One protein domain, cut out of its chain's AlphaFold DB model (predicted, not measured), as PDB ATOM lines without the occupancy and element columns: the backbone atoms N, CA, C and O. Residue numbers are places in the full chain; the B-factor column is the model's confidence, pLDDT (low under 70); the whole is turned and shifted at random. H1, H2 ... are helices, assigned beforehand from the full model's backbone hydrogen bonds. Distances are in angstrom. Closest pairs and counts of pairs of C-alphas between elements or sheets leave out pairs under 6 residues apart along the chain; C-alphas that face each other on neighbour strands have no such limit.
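This is residues 5 to 102 of the 102 residues of an uncharacterized protein of Candidatus Pacearchaeota archaeon (UniProt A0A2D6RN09). One long helix, H3, makes the long axis of a rod; H2 folds back on its first part as a helical hairpin, and H1 packs steeply near its other end. Residues 58 to 64 stick out at the hairpin end. The 98 printed residues hold three named helices, in the order H1, H2, H3, and no named strand: all helix. The whole is loose, with a radius of gyration of the C-alphas of 18.0 A and spans of 61 by 27 by 23 A.

H3, residues 69 to 100, is 46.6 A long, from C-alpha 69 at (268.261, 245.271, 346.484) to C-alpha 100 at (288.761, 272.859, 315.053). H1, residues 5 to 24, is 28.9 A long and begins at (295.392, 261.450, 314.900). H2, residues 48 to 58, is 15.3 A long.

H1 touches H3 with residues 6 to 14 alone, closest at the C-alphas of Thr 10 and Leu 92, 6.3 A, at a steep tilt of 56 degrees, opposite ways. H2 and H3 form a hairpin, closest at the C-alphas of Thr 50 and Gly 76, 5.5 A, at a shallow tilt of 25 degrees. H1 and H2 are apart. Every O i to N i+4 pair in H1, H2 and H3 is within hydrogen-bond range.

The printed part has no cut. The H1 to H2 link is long, 23 residues, with residues 29 to 30 paired antiparallel with 35 to 36. Residues 101 to 102 are under 70 in pLDDT.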
ATOM      1  N   ASP A   5     294.423 260.729 314.073       80.88
ATOM      2  CA  ASP A   5     295.392 261.450 314.900       80.88
ATOM      3  C   ASP A   5     294.701 262.515 315.754       80.88
ATOM      4  O   ASP A   5     294.937 262.585 316.959       80.88
ATOM      5  N   LYS A   6     293.753 263.256 315.161       82.62
ATOM      6  CA  LYS A   6     292.919 264.215 315.900       82.62
ATOM      7  C   LYS A   6     292.117 263.528 316.999       82.62
ATOM      8  O   LYS A   6     292.146 263.965 318.138       82.62
ATOM      9  N   LEU A   7     291.455 262.409 316.694       84.62
ATOM     10  CA  LEU A   7     290.683 261.666 317.697       84.62
ATOM     11  C   LEU A   7     291.560 261.221 318.883       84.62
ATOM     12  O   LEU A   7     291.121 261.250 320.035       84.62
ATOM     13  N   LYS A   8     292.798 260.798 318.604       89.06
ATOM     14  CA  LYS A   8     293.755 260.390 319.635       89.06
ATOM     15  C   LYS A   8     294.148 261.568 320.527       89.06
ATOM     16  O   LYS A   8     294.101 261.426 321.747       89.06
ATOM     17  N   GLU A   9     294.463 262.714 319.937       89.69
ATOM     18  CA  GLU A   9     294.784 263.946 320.664       89.69
ATOM     19  C   GLU A   9     293.613 264.401 321.551       89.69
ATOM     20  O   GLU A   9     293.771 264.567 322.763       89.69
ATOM     21  N   THR A  10     292.408 264.498 320.985       92.56
ATOM     22  CA  THR A  10     291.183 264.873 321.709       92.56
ATOM     23  C   THR A  10     290.935 263.941 322.896       92.56
ATOM     24  O   THR A  10     290.603 264.382 323.998       92.56
ATOM     25  N   LYS A  11     291.145 262.634 322.704       94.25
ATOM     26  CA  LYS A  11     291.025 261.639 323.772       94.25
ATOM     27  C   LYS A  11     292.031 261.885 324.897       94.25
ATOM     28  O   LYS A  11     291.634 261.853 326.059       94.25
ATOM     29  N   GLU A  12     293.303 262.107 324.575       95.81
ATOM     30  CA  GLU A  12     294.359 262.328 325.573       95.81
ATOM     31  C   GLU A  12     294.092 263.584 326.409       95.81
ATOM     32  O   GLU A  12     294.205 263.552 327.639       95.81
ATOM     33  N   ILE A  13     293.654 264.669 325.765       96.44
ATOM     34  CA  ILE A  13     293.261 265.897 326.459       96.44
ATOM     35  C   ILE A  13     292.071 265.621 327.380       96.44
ATOM     36  O   ILE A  13     292.133 265.950 328.564       96.44
ATOM     37  N   LEU A  14     291.005 264.989 326.878       96.31
ATOM     38  CA  LEU A  14     289.816 264.701 327.681       96.31
ATOM     39  C   LEU A  14     290.136 263.798 328.883       96.31
ATOM     40  O   LEU A  14     289.693 264.085 329.997       96.31
ATOM     41  N   ASP A  15     290.946 262.754 328.690       97.38
ATOM     42  CA  ASP A  15     291.386 261.853 329.761       97.38
ATOM     43  C   ASP A  15     292.222 262.602 330.819       97.38
ATOM     44  O   ASP A  15     292.070 262.362 332.021       97.38
ATOM     45  N   LYS A  16     293.034 263.587 330.417       97.12
ATOM     46  CA  LYS A  16     293.731 264.474 331.360       97.12
ATOM     47  C   LYS A  16     292.753 265.357 332.139       97.12
ATOM     48  O   LYS A  16     292.818 265.388 333.369       97.12
ATOM     49  N   ARG A  17     291.796 266.006 331.461       96.94
ATOM     50  CA  ARG A  17     290.758 266.829 332.119       96.94
ATOM     51  C   ARG A  17     289.954 266.011 333.138       96.94
ATOM     52  O   ARG A  17     289.583 266.493 334.208       96.94
ATOM     53  N   TYR A  18     289.706 264.747 332.813       97.06
ATOM     54  CA  TYR A  18     289.050 263.764 333.670       97.06
ATOM     55  C   TYR A  18     289.839 263.477 334.950       97.06
ATOM     56  O   TYR A  18     289.250 263.480 336.032       97.06
ATOM     57  N   LEU A  19     291.146 263.242 334.840       97.12
ATOM     58  CA  LEU A  19     292.028 263.024 335.990       97.12
ATOM     59  C   LEU A  19     292.110 264.264 336.889       97.12
ATOM     60  O   LEU A  19     292.060 264.151 338.117       97.12
ATOM     61  N   GLU A  20     292.186 265.452 336.293       97.06
ATOM     62  CA  GLU A  20     292.215 266.711 337.038       97.06
ATOM     63  C   GLU A  20     290.915 266.930 337.827       97.06
ATOM     64  O   GLU A  20     290.969 267.145 339.037       97.06
ATOM     65  N   CYS A  21     289.748 266.769 337.194       96.31
ATOM     66  CA  CYS A  21     288.461 266.882 337.890       96.31
ATOM     67  C   CYS A  21     288.256 265.807 338.967       96.31
ATOM     68  O   CYS A  21     287.664 266.085 340.006       96.31
ATOM     69  N   ASN A  22     288.750 264.584 338.754       94.44
ATOM     70  CA  ASN A  22     288.657 263.520 339.757       94.44
ATOM     71  C   ASN A  22     289.517 263.803 341.001       94.44
ATOM     72  O   ASN A  22     289.161 263.368 342.092       94.44
ATOM     73  N   SER A  23     290.649 264.493 340.842       96.00
ATOM     74  CA  SER A  23     291.594 264.760 341.937       96.00
ATOM     75  C   SER A  23     291.310 266.063 342.681       96.00
ATOM     76  O   SER A  23     291.512 266.126 343.891       96.00
ATOM     77  N   LYS A  24     290.841 267.101 341.980       94.06
ATOM     78  CA  LYS A  24     290.628 268.449 342.538       94.06
ATOM     79  C   LYS A  24     289.152 268.821 342.708       94.06
ATOM     80  O   LYS A  24     288.856 269.903 343.207       94.06
ATOM     81  N   GLY A  25     288.239 267.942 342.298       93.69
ATOM     82  CA  GLY A  25     286.834 268.282 342.083       93.69
ATOM     83  C   GLY A  25     286.614 268.931 340.714       93.69
ATOM     84  O   GLY A  25     287.560 269.329 340.031       93.69
ATOM     85  N   HIS A  26     285.353 269.016 340.283       95.62
ATOM     86  CA  HIS A  26     285.012 269.630 339.000       95.62
ATOM     87  C   HIS A  26     285.494 271.088 338.947       95.62
ATOM     88  O   HIS A  26     285.086 271.898 339.771       95.62
ATOM     89  N   ILE A  27     286.356 271.406 337.974       95.75
ATOM     90  CA  ILE A  27     287.058 272.702 337.892       95.75
ATOM     91  C   ILE A  27     286.123 273.842 337.464       95.75
ATOM     92  O   ILE A  27     286.232 274.952 337.975       95.75
ATOM     93  N   GLN A  28     285.201 273.574 336.535       96.00
ATOM     94  CA  GLN A  28     284.214 274.549 336.058       96.00
ATOM     95  C   GLN A  28     282.803 273.948 336.114       96.00
ATOM     96  O   GLN A  28     282.246 273.605 335.071       96.00
ATOM     97  N   PRO A  29     282.237 273.737 337.313       96.19
ATOM     98  CA  PRO A  29     280.899 273.185 337.445       96.19
ATOM     99  C   PRO A  29     279.853 274.229 337.041       96.19
ATOM    100  O   PRO A  29     279.849 275.354 337.539       96.19
ATOM    101  N   ASP A  30     278.942 273.832 336.166       96.31
ATOM    102  CA  ASP A  30     277.723 274.549 335.828       96.31
ATOM    103  C   ASP A  30     276.534 273.830 336.471       96.31
ATOM    104  O   ASP A  30     276.031 272.816 335.981       96.31
ATOM    105  N   ASN A  31     276.084 274.357 337.609       94.00
ATOM    106  CA  ASN A  31     274.960 273.785 338.348       94.00
ATOM    107  C   ASN A  31     273.617 273.983 337.635       94.00
ATOM    108  O   ASN A  31     272.676 273.244 337.920       94.00
ATOM    109  N   LYS A  32     273.507 274.971 336.737       94.75
ATOM    110  CA  LYS A  32     272.272 275.221 335.989       94.75
ATOM    111  C   LYS A  32     272.080 274.137 334.934       94.75
ATOM    112  O   LYS A  32     271.000 273.564 334.845       94.75
ATOM    113  N   GLU A  33     273.143 273.826 334.202       93.38
ATOM    114  CA  GLU A  33     273.135 272.774 333.179       93.38
ATOM    115  C   GLU A  33     273.467 271.383 333.750       93.38
ATOM    116  O   GLU A  33     273.414 270.390 333.030       93.38
ATOM    117  N   ASN A  34     273.794 271.281 335.045       95.62
ATOM    118  CA  ASN A  34     274.228 270.049 335.717       95.62
ATOM    119  C   ASN A  34     275.422 269.373 335.013       95.62
ATOM    120  O   ASN A  34     275.519 268.146 334.961       95.62
ATOM    121  N   THR A  35     276.346 270.163 334.468       95.88
ATOM    122  CA  THR A  35     277.532 269.668 333.751       95.88
ATOM    123  C   THR A  35     278.785 270.414 334.187       95.88
ATOM    124  O   THR A  35     278.716 271.482 334.779       95.88
ATOM    125  N   CYS A  36     279.964 269.854 333.943       96.56
ATOM    126  CA  CYS A  36     281.223 270.575 334.096       96.56
ATOM    127  C   CYS A  36     281.659 271.121 332.736       96.56
ATOM    128  O   CYS A  36     281.916 270.339 331.832       96.56
ATOM    129  N   ASN A  37     281.825 272.432 332.587       95.56
ATOM    130  CA  ASN A  37     282.254 273.044 331.324       95.56
ATOM    131  C   ASN A  37     283.698 272.687 330.943       95.56
ATOM    132  O   ASN A  37     284.057 272.724 329.774       95.56
ATOM    133  N   TYR A  38     284.512 272.269 331.916       95.62
ATOM    134  CA  TYR A  38     285.889 271.855 331.668       95.62
ATOM    135  C   TYR A  38     285.993 270.388 331.223       95.62
ATOM    136  O   TYR A  38     286.639 270.087 330.221       95.62
ATOM    137  N   CYS A  39     285.373 269.455 331.957       96.25
ATOM    138  CA  CYS A  39     285.452 268.022 331.648       96.25
ATOM    139  C   CYS A  39     284.195 267.452 330.981       96.25
ATOM    140  O   CYS A  39     284.125 266.254 330.764       96.25
ATOM    141  N   TYR A  40     283.181 268.256 330.690       96.25
ATOM    142  CA  TYR A  40     281.923 267.869 330.032       96.25
ATOM    143  C   TYR A  40     281.113 266.752 330.699       96.25
ATOM    144  O   TYR A  40     280.129 266.295 330.127       96.25
ATOM    145  N   ARG A  41     281.493 266.303 331.899       95.94
ATOM    146  CA  ARG A  41     280.726 265.300 332.637       95.94
ATOM    147  C   ARG A  41     279.523 265.924 333.310       95.94
ATOM    148  O   ARG A  41     279.598 267.056 333.794       95.94
ATOM    149  N   THR A  42     278.468 265.136 333.414       96.38
ATOM    150  CA  THR A  42     277.318 265.431 334.257       96.38
ATOM    151  C   THR A  42     277.754 265.466 335.730       96.38
ATOM    152  O   THR A  42     278.524 264.612 336.171       96.38
ATOM    153  N   LEU A  43     277.296 266.462 336.495       94.44
ATOM    154  CA  LEU A  43     277.665 266.621 337.912       94.44
ATOM    155  C   LEU A  43     276.902 265.636 338.805       94.44
ATOM    156  O   LEU A  43     277.485 264.998 339.679       94.44
ATOM    157  N   ILE A  44     275.595 265.503 338.570       94.19
ATOM    158  CA  ILE A  44     274.707 264.593 339.298       94.19
ATOM    159  C   ILE A  44     274.040 263.651 338.297       94.19
ATOM    160  O   ILE A  44     273.188 264.075 337.511       94.19
ATOM    161  N   TYR A  45     274.416 262.373 338.345       92.62
ATOM    162  CA  TYR A  45     273.792 261.328 337.537       92.62
ATOM    163  C   TYR A  45     272.391 260.997 338.049       92.62
ATOM    164  O   TYR A  45     272.151 260.960 339.256       92.62
ATOM    165  N   LYS A  46     271.469 260.734 337.121       90.44
ATOM    166  CA  LYS A  46     270.077 260.380 337.434       90.44
ATOM    167  C   LYS A  46     269.823 258.916 337.109       90.44
ATOM    168  O   LYS A  46     270.328 258.424 336.108       90.44
ATOM    169  N   THR A  47     269.006 258.228 337.891       93.31
ATOM    170  CA  THR A  47     268.662 256.818 337.646       93.31
ATOM    171  C   THR A  47     267.150 256.649 337.557       93.31
ATOM    172  O   THR A  47     266.566 255.954 338.381       93.31
ATOM    173  N   PRO A  48     266.469 257.314 336.603       91.75
ATOM    174  CA  PRO A  48     265.013 257.445 336.614       91.75
ATOM    175  C   PRO A  48     264.276 256.101 336.608       91.75
ATOM    176  O   PRO A  48     263.220 255.994 337.230       91.75
ATOM    177  N   ALA A  49     264.811 255.071 335.940       88.50
ATOM    178  CA  ALA A  49     264.183 253.753 335.939       88.50
ATOM    179  C   ALA A  49     264.319 253.075 337.309       88.50
ATOM    180  O   ALA A  49     263.348 252.527 337.834       88.50
ATOM    181  N   THR A  50     265.506 253.144 337.910       90.50
ATOM    182  CA  THR A  50     265.760 252.643 339.269       90.50
ATOM    183  C   THR A  50     264.936 253.408 340.313       90.50
ATOM    184  O   THR A  50     264.300 252.788 341.166       90.50
ATOM    185  N   ASP A  51     264.863 254.734 340.202       91.56
ATOM    186  CA  ASP A  51     264.123 255.615 341.111       91.56
ATOM    187  C   ASP A  51     262.613 255.340 341.056       91.56
ATOM    188  O   ASP A  51     261.938 255.357 342.087       91.56
ATOM    189  N   ALA A  52     262.068 255.057 339.867       90.69
ATOM    190  CA  ALA A  52     260.667 254.676 339.700       90.69
ATOM    191  C   ALA A  52     260.351 253.349 340.408       90.69
ATOM    192  O   ALA A  52     259.373 253.264 341.148       90.69
ATOM    193  N   ILE A  53     261.220 252.341 340.251       89.44
ATOM    194  CA  ILE A  53     261.073 251.043 340.928       89.44
ATOM    195  C   ILE A  53     261.084 251.224 342.451       89.44
ATOM    196  O   ILE A  53     260.271 250.613 343.146       89.44
ATOM    197  N   LEU A  54     261.994 252.048 342.976       89.31
ATOM    198  CA  LEU A  54     262.087 252.325 344.412       89.31
ATOM    199  C   LEU A  54     260.828 253.029 344.935       89.31
ATOM    200  O   LEU A  54     260.234 252.562 345.906       89.31
ATOM    201  N   LYS A  55     260.351 254.070 344.241       91.31
ATOM    202  CA  LYS A  55     259.115 254.787 344.605       91.31
ATOM    203  C   LYS A  55     257.879 253.897 344.629       91.31
ATOM    204  O   LYS A  55     257.014 254.074 345.483       91.31
ATOM    205  N   ASP A  56     257.753 252.960 343.694       89.31
ATOM    206  CA  ASP A  56     256.600 252.057 343.675       89.31
ATOM    207  C   ASP A  56     256.625 251.052 344.830       89.31
ATOM    208  O   ASP A  56     255.571 250.645 345.316       89.31
ATOM    209  N   ARG A  57     257.811 250.709 345.335       86.75
ATOM    210  CA  ARG A  57     257.972 249.803 346.479       86.75
ATOM    211  C   ARG A  57     257.744 250.469 347.815       86.75
ATOM    212  O   ARG A  57     257.200 249.828 348.703       86.75
ATOM    213  N   GLU A  58     258.111 251.738 347.948       88.44
ATOM    214  CA  GLU A  58     257.817 252.522 349.153       88.44
ATOM    215  C   GLU A  58     256.308 252.598 349.439       88.44
ATOM    216  O   GLU A  58     255.905 252.741 350.589       88.44
ATOM    217  N   LYS A  59     255.463 252.438 348.410       90.62
ATOM    218  CA  LYS A  59     253.999 252.365 348.549       90.62
ATOM    219  C   LYS A  59     253.501 251.010 349.067       90.62
ATOM    220  O   LYS A  59     252.343 250.912 349.468       90.62
ATOM    221  N   LEU A  60     254.325 249.961 349.023       89.25
ATOM    222  CA  LEU A  60     253.956 248.629 349.498       89.25
ATOM    223  C   LEU A  60     254.198 248.516 351.010       89.25
ATOM    224  O   LEU A  60     255.221 249.002 351.504       89.25
ATOM    225  N   PRO A  61     253.319 247.811 351.749       92.12
ATOM    226  CA  PRO A  61     253.606 247.423 353.124       92.12
ATOM    227  C   PRO A  61     254.938 246.672 353.210       92.12
ATOM    228  O   PRO A  61     255.256 245.889 352.316       92.12
ATOM    229  N   ILE A  62     255.689 246.869 354.297       86.12
ATOM    230  CA  ILE A  62     257.054 246.335 354.473       86.12
ATOM    231  C   ILE A  62     257.121 244.825 354.194       86.12
ATOM    232  O   ILE A  62     258.019 244.366 353.495       86.12
ATOM    233  N   GLN A  63     256.133 244.053 354.654       90.06
ATOM    234  CA  GLN A  63     256.062 242.601 354.446       90.06
ATOM    235  C   GLN A  63     255.863 242.165 352.980       90.06
ATOM    236  O   GLN A  63     256.025 240.988 352.664       90.06
ATOM    237  N   HIS A  64     255.492 243.089 352.093       88.25
ATOM    238  CA  HIS A  64     255.304 242.862 350.659       88.25
ATOM    239  C   HIS A  64     256.401 243.513 349.808       88.25
ATOM    240  O   HIS A  64     256.345 243.428 348.581       88.25
ATOM    241  N   GLN A  65     257.395 244.160 350.426       86.12
ATOM    242  CA  GLN A  65     258.513 244.733 349.687       86.12
ATOM    243  C   GLN A  65     259.471 243.618 349.227       86.12
ATOM    244  O   GLN A  65     259.908 242.803 350.042       86.12
ATOM    245  N   PRO A  66     259.810 243.546 347.925       85.00
ATOM    246  CA  PRO A  66     260.698 242.509 347.420       85.00
ATOM    247  C   PRO A  66     262.147 242.701 347.897       85.00
ATOM    248  O   PRO A  66     262.670 243.815 347.925       85.00
ATOM    249  N   MET A  67     262.808 241.587 348.229       80.06
ATOM    250  CA  MET A  67     264.195 241.526 348.717       80.06
ATOM    251  C   MET A  67     265.204 241.348 347.572       80.06
ATOM    252  O   MET A  67     265.938 240.367 347.500       80.06
ATOM    253  N   ASP A  68     265.244 242.298 346.646       84.12
ATOM    254  CA  ASP A  68     266.090 242.281 345.442       84.12
ATOM    255  C   ASP A  68     266.923 243.565 345.296       84.12
ATOM    256  O   ASP A  68     267.251 244.002 344.190       84.12
ATOM    257  N   ALA A  69     267.332 244.141 346.431       83.19
ATOM    258  CA  ALA A  69     268.261 245.271 346.484       83.19
ATOM    259  C   ALA A  69     269.498 245.097 345.570       83.19
ATOM    260  O   ALA A  69     269.825 246.050 344.860       83.19
ATOM    261  N   PRO A  70     270.140 243.908 345.467       87.62
ATOM    262  CA  PRO A  70     271.261 243.722 344.542       87.62
ATOM    263  C   PRO A  70     270.898 243.973 343.071       87.62
ATOM    264  O   PRO A  70     271.691 244.554 342.333       87.62
ATOM    265  N   ILE A  71     269.691 243.583 342.645       87.31
ATOM    266  CA  ILE A  71     269.228 243.756 341.261       87.31
ATOM    267  C   ILE A  71     268.997 245.238 340.962       87.31
ATOM    268  O   ILE A  71     269.390 245.725 339.902       87.31
ATOM    269  N   ILE A  72     268.386 245.968 341.897       86.88
ATOM    270  CA  ILE A  72     268.170 247.416 341.773       86.88
ATOM    271  C   ILE A  72     269.497 248.158 341.689       86.88
ATOM    272  O   ILE A  72     269.680 248.984 340.797       86.88
ATOM    273  N   MET A  73     270.435 247.851 342.585       87.75
ATOM    274  CA  MET A  73     271.746 248.499 342.593       87.75
ATOM    275  C   MET A  73     272.493 248.272 341.276       87.75
ATOM    276  O   MET A  73     273.122 249.192 340.757       87.75
ATOM    277  N   GLU A  74     272.406 247.067 340.715       91.69
ATOM    278  CA  GLU A  74     273.003 246.744 339.420       91.69
ATOM    279  C   GLU A  74     272.348 247.523 338.268       91.69
ATOM    280  O   GLU A  74     273.048 248.046 337.401       91.69
ATOM    281  N   LYS A  75     271.017 247.674 338.269       89.19
ATOM    282  CA  LYS A  75     270.314 248.512 337.282       89.19
ATOM    283  C   LYS A  75     270.743 249.977 337.372       89.19
ATOM    284  O   LYS A  75     271.110 250.552 336.348       89.19
ATOM    285  N   GLY A  76     270.796 250.536 338.582       90.56
ATOM    286  CA  GLY A  76     271.240 251.914 338.801       90.56
ATOM    287  C   GLY A  76     272.680 252.138 338.340       90.56
ATOM    288  O   GLY A  76     272.970 253.117 337.653       90.56
ATOM    289  N   LYS A  77     273.584 251.186 338.613       94.38
ATOM    290  CA  LYS A  77     274.958 251.225 338.086       94.38
ATOM    291  C   LYS A  77     274.988 251.270 336.561       94.38
ATOM    292  O   LYS A  77     275.728 252.075 336.006       94.38
ATOM    293  N   ARG A  78     274.183 250.455 335.875       94.00
ATOM    294  CA  ARG A  78     274.127 250.448 334.401       94.00
ATOM    295  C   ARG A  78     273.618 251.765 333.824       94.00
ATOM    296  O   ARG A  78     274.166 252.230 332.830       94.00
ATOM    297  N   GLU A  79     272.615 252.381 334.446       94.50
ATOM    298  CA  GLU A  79     272.128 253.710 334.046       94.50
ATOM    299  C   GLU A  79     273.221 254.780 334.192       94.50
ATOM    300  O   GLU A  79     273.397 255.619 333.306       94.50
ATOM    301  N   ILE A  80     273.989 254.730 335.284       95.94
ATOM    302  CA  ILE A  80     275.116 255.643 335.515       95.94
ATOM    303  C   ILE A  80     276.231 255.408 334.489       95.94
ATOM    304  O   ILE A  80     276.739 256.364 333.910       95.94
ATOM    305  N   GLU A  81     276.610 254.156 334.225       95.44
ATOM    306  CA  GLU A  81     277.638 253.837 333.224       95.44
ATOM    307  C   GLU A  81     277.216 254.257 331.810       95.44
ATOM    308  O   GLU A  81     278.027 254.786 331.049       95.44
ATOM    309  N   SER A  82     275.931 254.116 331.472       95.50
ATOM    310  CA  SER A  82     275.389 254.626 330.210       95.50
ATOM    311  C   SER A  82     275.526 256.148 330.106       95.50
ATOM    312  O   SER A  82     275.989 256.645 329.081       95.50
ATOM    313  N   GLN A  83     275.213 256.893 331.170       95.88
ATOM    314  CA  GLN A  83     275.415 258.345 331.191       95.88
ATOM    315  C   GLN A  83     276.891 258.731 331.081       95.88
ATOM    316  O   GLN A  83     277.218 259.613 330.297       95.88
ATOM    317  N   LYS A  84     277.803 258.044 331.778       95.81
ATOM    318  CA  LYS A  84     279.251 258.289 331.642       95.81
ATOM    319  C   LYS A  84     279.747 258.067 330.216       95.81
ATOM    320  O   LYS A  84     280.610 258.804 329.742       95.81
ATOM    321  N   PHE A  85     279.225 257.051 329.530       96.38
ATOM    322  CA  PHE A  85     279.538 256.825 328.123       96.38
ATOM    323  C   PHE A  85     279.052 257.991 327.252       96.38
ATOM    324  O   PHE A  85     279.815 258.495 326.428       96.38
ATOM    325  N   MET A  86     277.822 258.463 327.475       96.06
ATOM    326  CA  MET A  86     277.268 259.623 326.769       96.06
ATOM    327  C   MET A  86     278.075 260.899 327.033       96.06
ATOM    328  O   MET A  86     278.442 261.581 326.079       96.06
ATOM    329  N   ASP A  87     278.426 261.173 328.293       96.38
ATOM    330  CA  ASP A  87     279.301 262.283 328.691       96.38
ATOM    331  C   ASP A  87     280.647 262.216 327.953       96.38
ATOM    332  O   ASP A  87     281.166 263.231 327.489       96.38
ATOM    333  N   ARG A  88     281.227 261.014 327.819       96.12
ATOM    334  CA  ARG A  88     282.498 260.818 327.109       96.12
ATOM    335  C   ARG A  88     282.366 261.130 325.627       96.12
ATOM    336  O   ARG A  88     283.220 261.828 325.089       96.12
ATOM    337  N   MET A  89     281.312 260.649 324.976       95.19
ATOM    338  CA  MET A  89     281.069 260.940 323.562       95.19
ATOM    339  C   MET A  89     280.846 262.436 323.331       95.19
ATOM    340  O   MET A  89     281.500 263.019 322.473       95.19
ATOM    341  N   GLN A  90     280.003 263.076 324.144       94.62
ATOM    342  CA  GLN A  90     279.766 264.517 324.062       94.62
ATOM    343  C   GLN A  90     281.033 265.329 324.331       94.62
ATOM    344  O   GLN A  90     281.298 266.299 323.627       94.62
ATOM    345  N   GLY A  91     281.825 264.934 325.329       94.88
ATOM    346  CA  GLY A  91     283.078 265.602 325.653       94.88
ATOM    347  C   GLY A  91     284.102 265.513 324.527       94.88
ATOM    348  O   GLY A  91     284.778 266.498 324.255       94.88
ATOM    349  N   LEU A  92     284.186 264.372 323.835       94.50
ATOM    350  CA  LEU A  92     285.036 264.235 322.650       94.50
ATOM    351  C   LEU A  92     284.561 265.150 321.517       94.50
ATOM    352  O   LEU A  92     285.383 265.854 320.943       94.50
ATOM    353  N   THR A  93     283.257 265.184 321.230       92.69
ATOM    354  CA  THR A  93     282.698 266.046 320.175       92.69
ATOM    355  C   THR A  93     282.919 267.529 320.466       92.69
ATOM    356  O   THR A  93     283.451 268.237 319.620       92.69
ATOM    357  N   LYS A  94     282.594 267.997 321.679       92.56
ATOM    358  CA  LYS A  94     282.802 269.402 322.075       92.56
ATOM    359  C   LYS A  94     284.268 269.807 321.996       92.56
ATOM    360  O   LYS A  94     284.588 270.904 321.558       92.56
ATOM    361  N   LEU A  95     285.163 268.916 322.408       92.94
ATOM    362  CA  LEU A  95     286.589 269.193 322.376       92.94
ATOM    363  C   LEU A  95     287.149 269.184 320.947       92.94
ATOM    364  O   LEU A  95     288.018 269.986 320.628       92.94
ATOM    365  N   GLU A  96     286.642 268.315 320.070       90.81
ATOM    366  CA  GLU A  96     286.974 268.348 318.643       90.81
ATOM    367  C   GLU A  96     286.514 269.657 317.987       90.81
ATOM    368  O   GLU A  96     287.262 270.236 317.198       90.81
ATOM    369  N   GLU A  97     285.322 270.150 318.336       89.69
ATOM    370  CA  GLU A  97     284.828 271.461 317.905       89.69
ATOM    371  C   GLU A  97     285.745 272.583 318.414       89.69
ATOM    372  O   GLU A  97     286.240 273.366 317.606       89.69
ATOM    373  N   GLU A  98     286.061 272.617 319.714       87.75
ATOM    374  CA  GLU A  98     286.988 273.598 320.307       87.75
ATOM    375  C   GLU A  98     288.338 273.639 319.580       87.75
ATOM    376  O   GLU A  98     288.835 274.718 319.267       87.75
ATOM    377  N   LEU A  99     288.916 272.475 319.275       85.75
ATOM    378  CA  LEU A  99     290.208 272.359 318.589       85.75
ATOM    379  C   LEU A  99     290.133 272.636 317.083       85.75
ATOM    380  O   LEU A  99     291.158 272.876 316.454       85.75
ATOM    381  N   SER A 100     288.948 272.564 316.479       80.75
ATOM    382  CA  SER A 100     288.761 272.859 315.053       80.75
ATOM    383  C   SER A 100     288.592 274.354 314.776       80.75
ATOM    384  O   SER A 100     288.811 274.781 313.644       80.75
ATOM    385  N   PHE A 101     288.204 275.132 315.791       64.00
ATOM    386  CA  PHE A 101     288.064 276.591 315.726       64.00
ATOM    387  C   PHE A 101     289.208 277.357 316.421       64.00
ATOM    388  O   PHE A 101     289.187 278.589 316.410       64.00
ATOM    389  N   ALA A 102     290.173 276.649 317.017       55.78
ATOM    390  CA  ALA A 102     291.401 277.200 317.599       55.78
ATOM    391  C   ALA A 102     292.527 277.300 316.557       55.78
ATOM    392  O   ALA A 102     293.300 278.282 316.640       55.78
TER     393      ALA A 102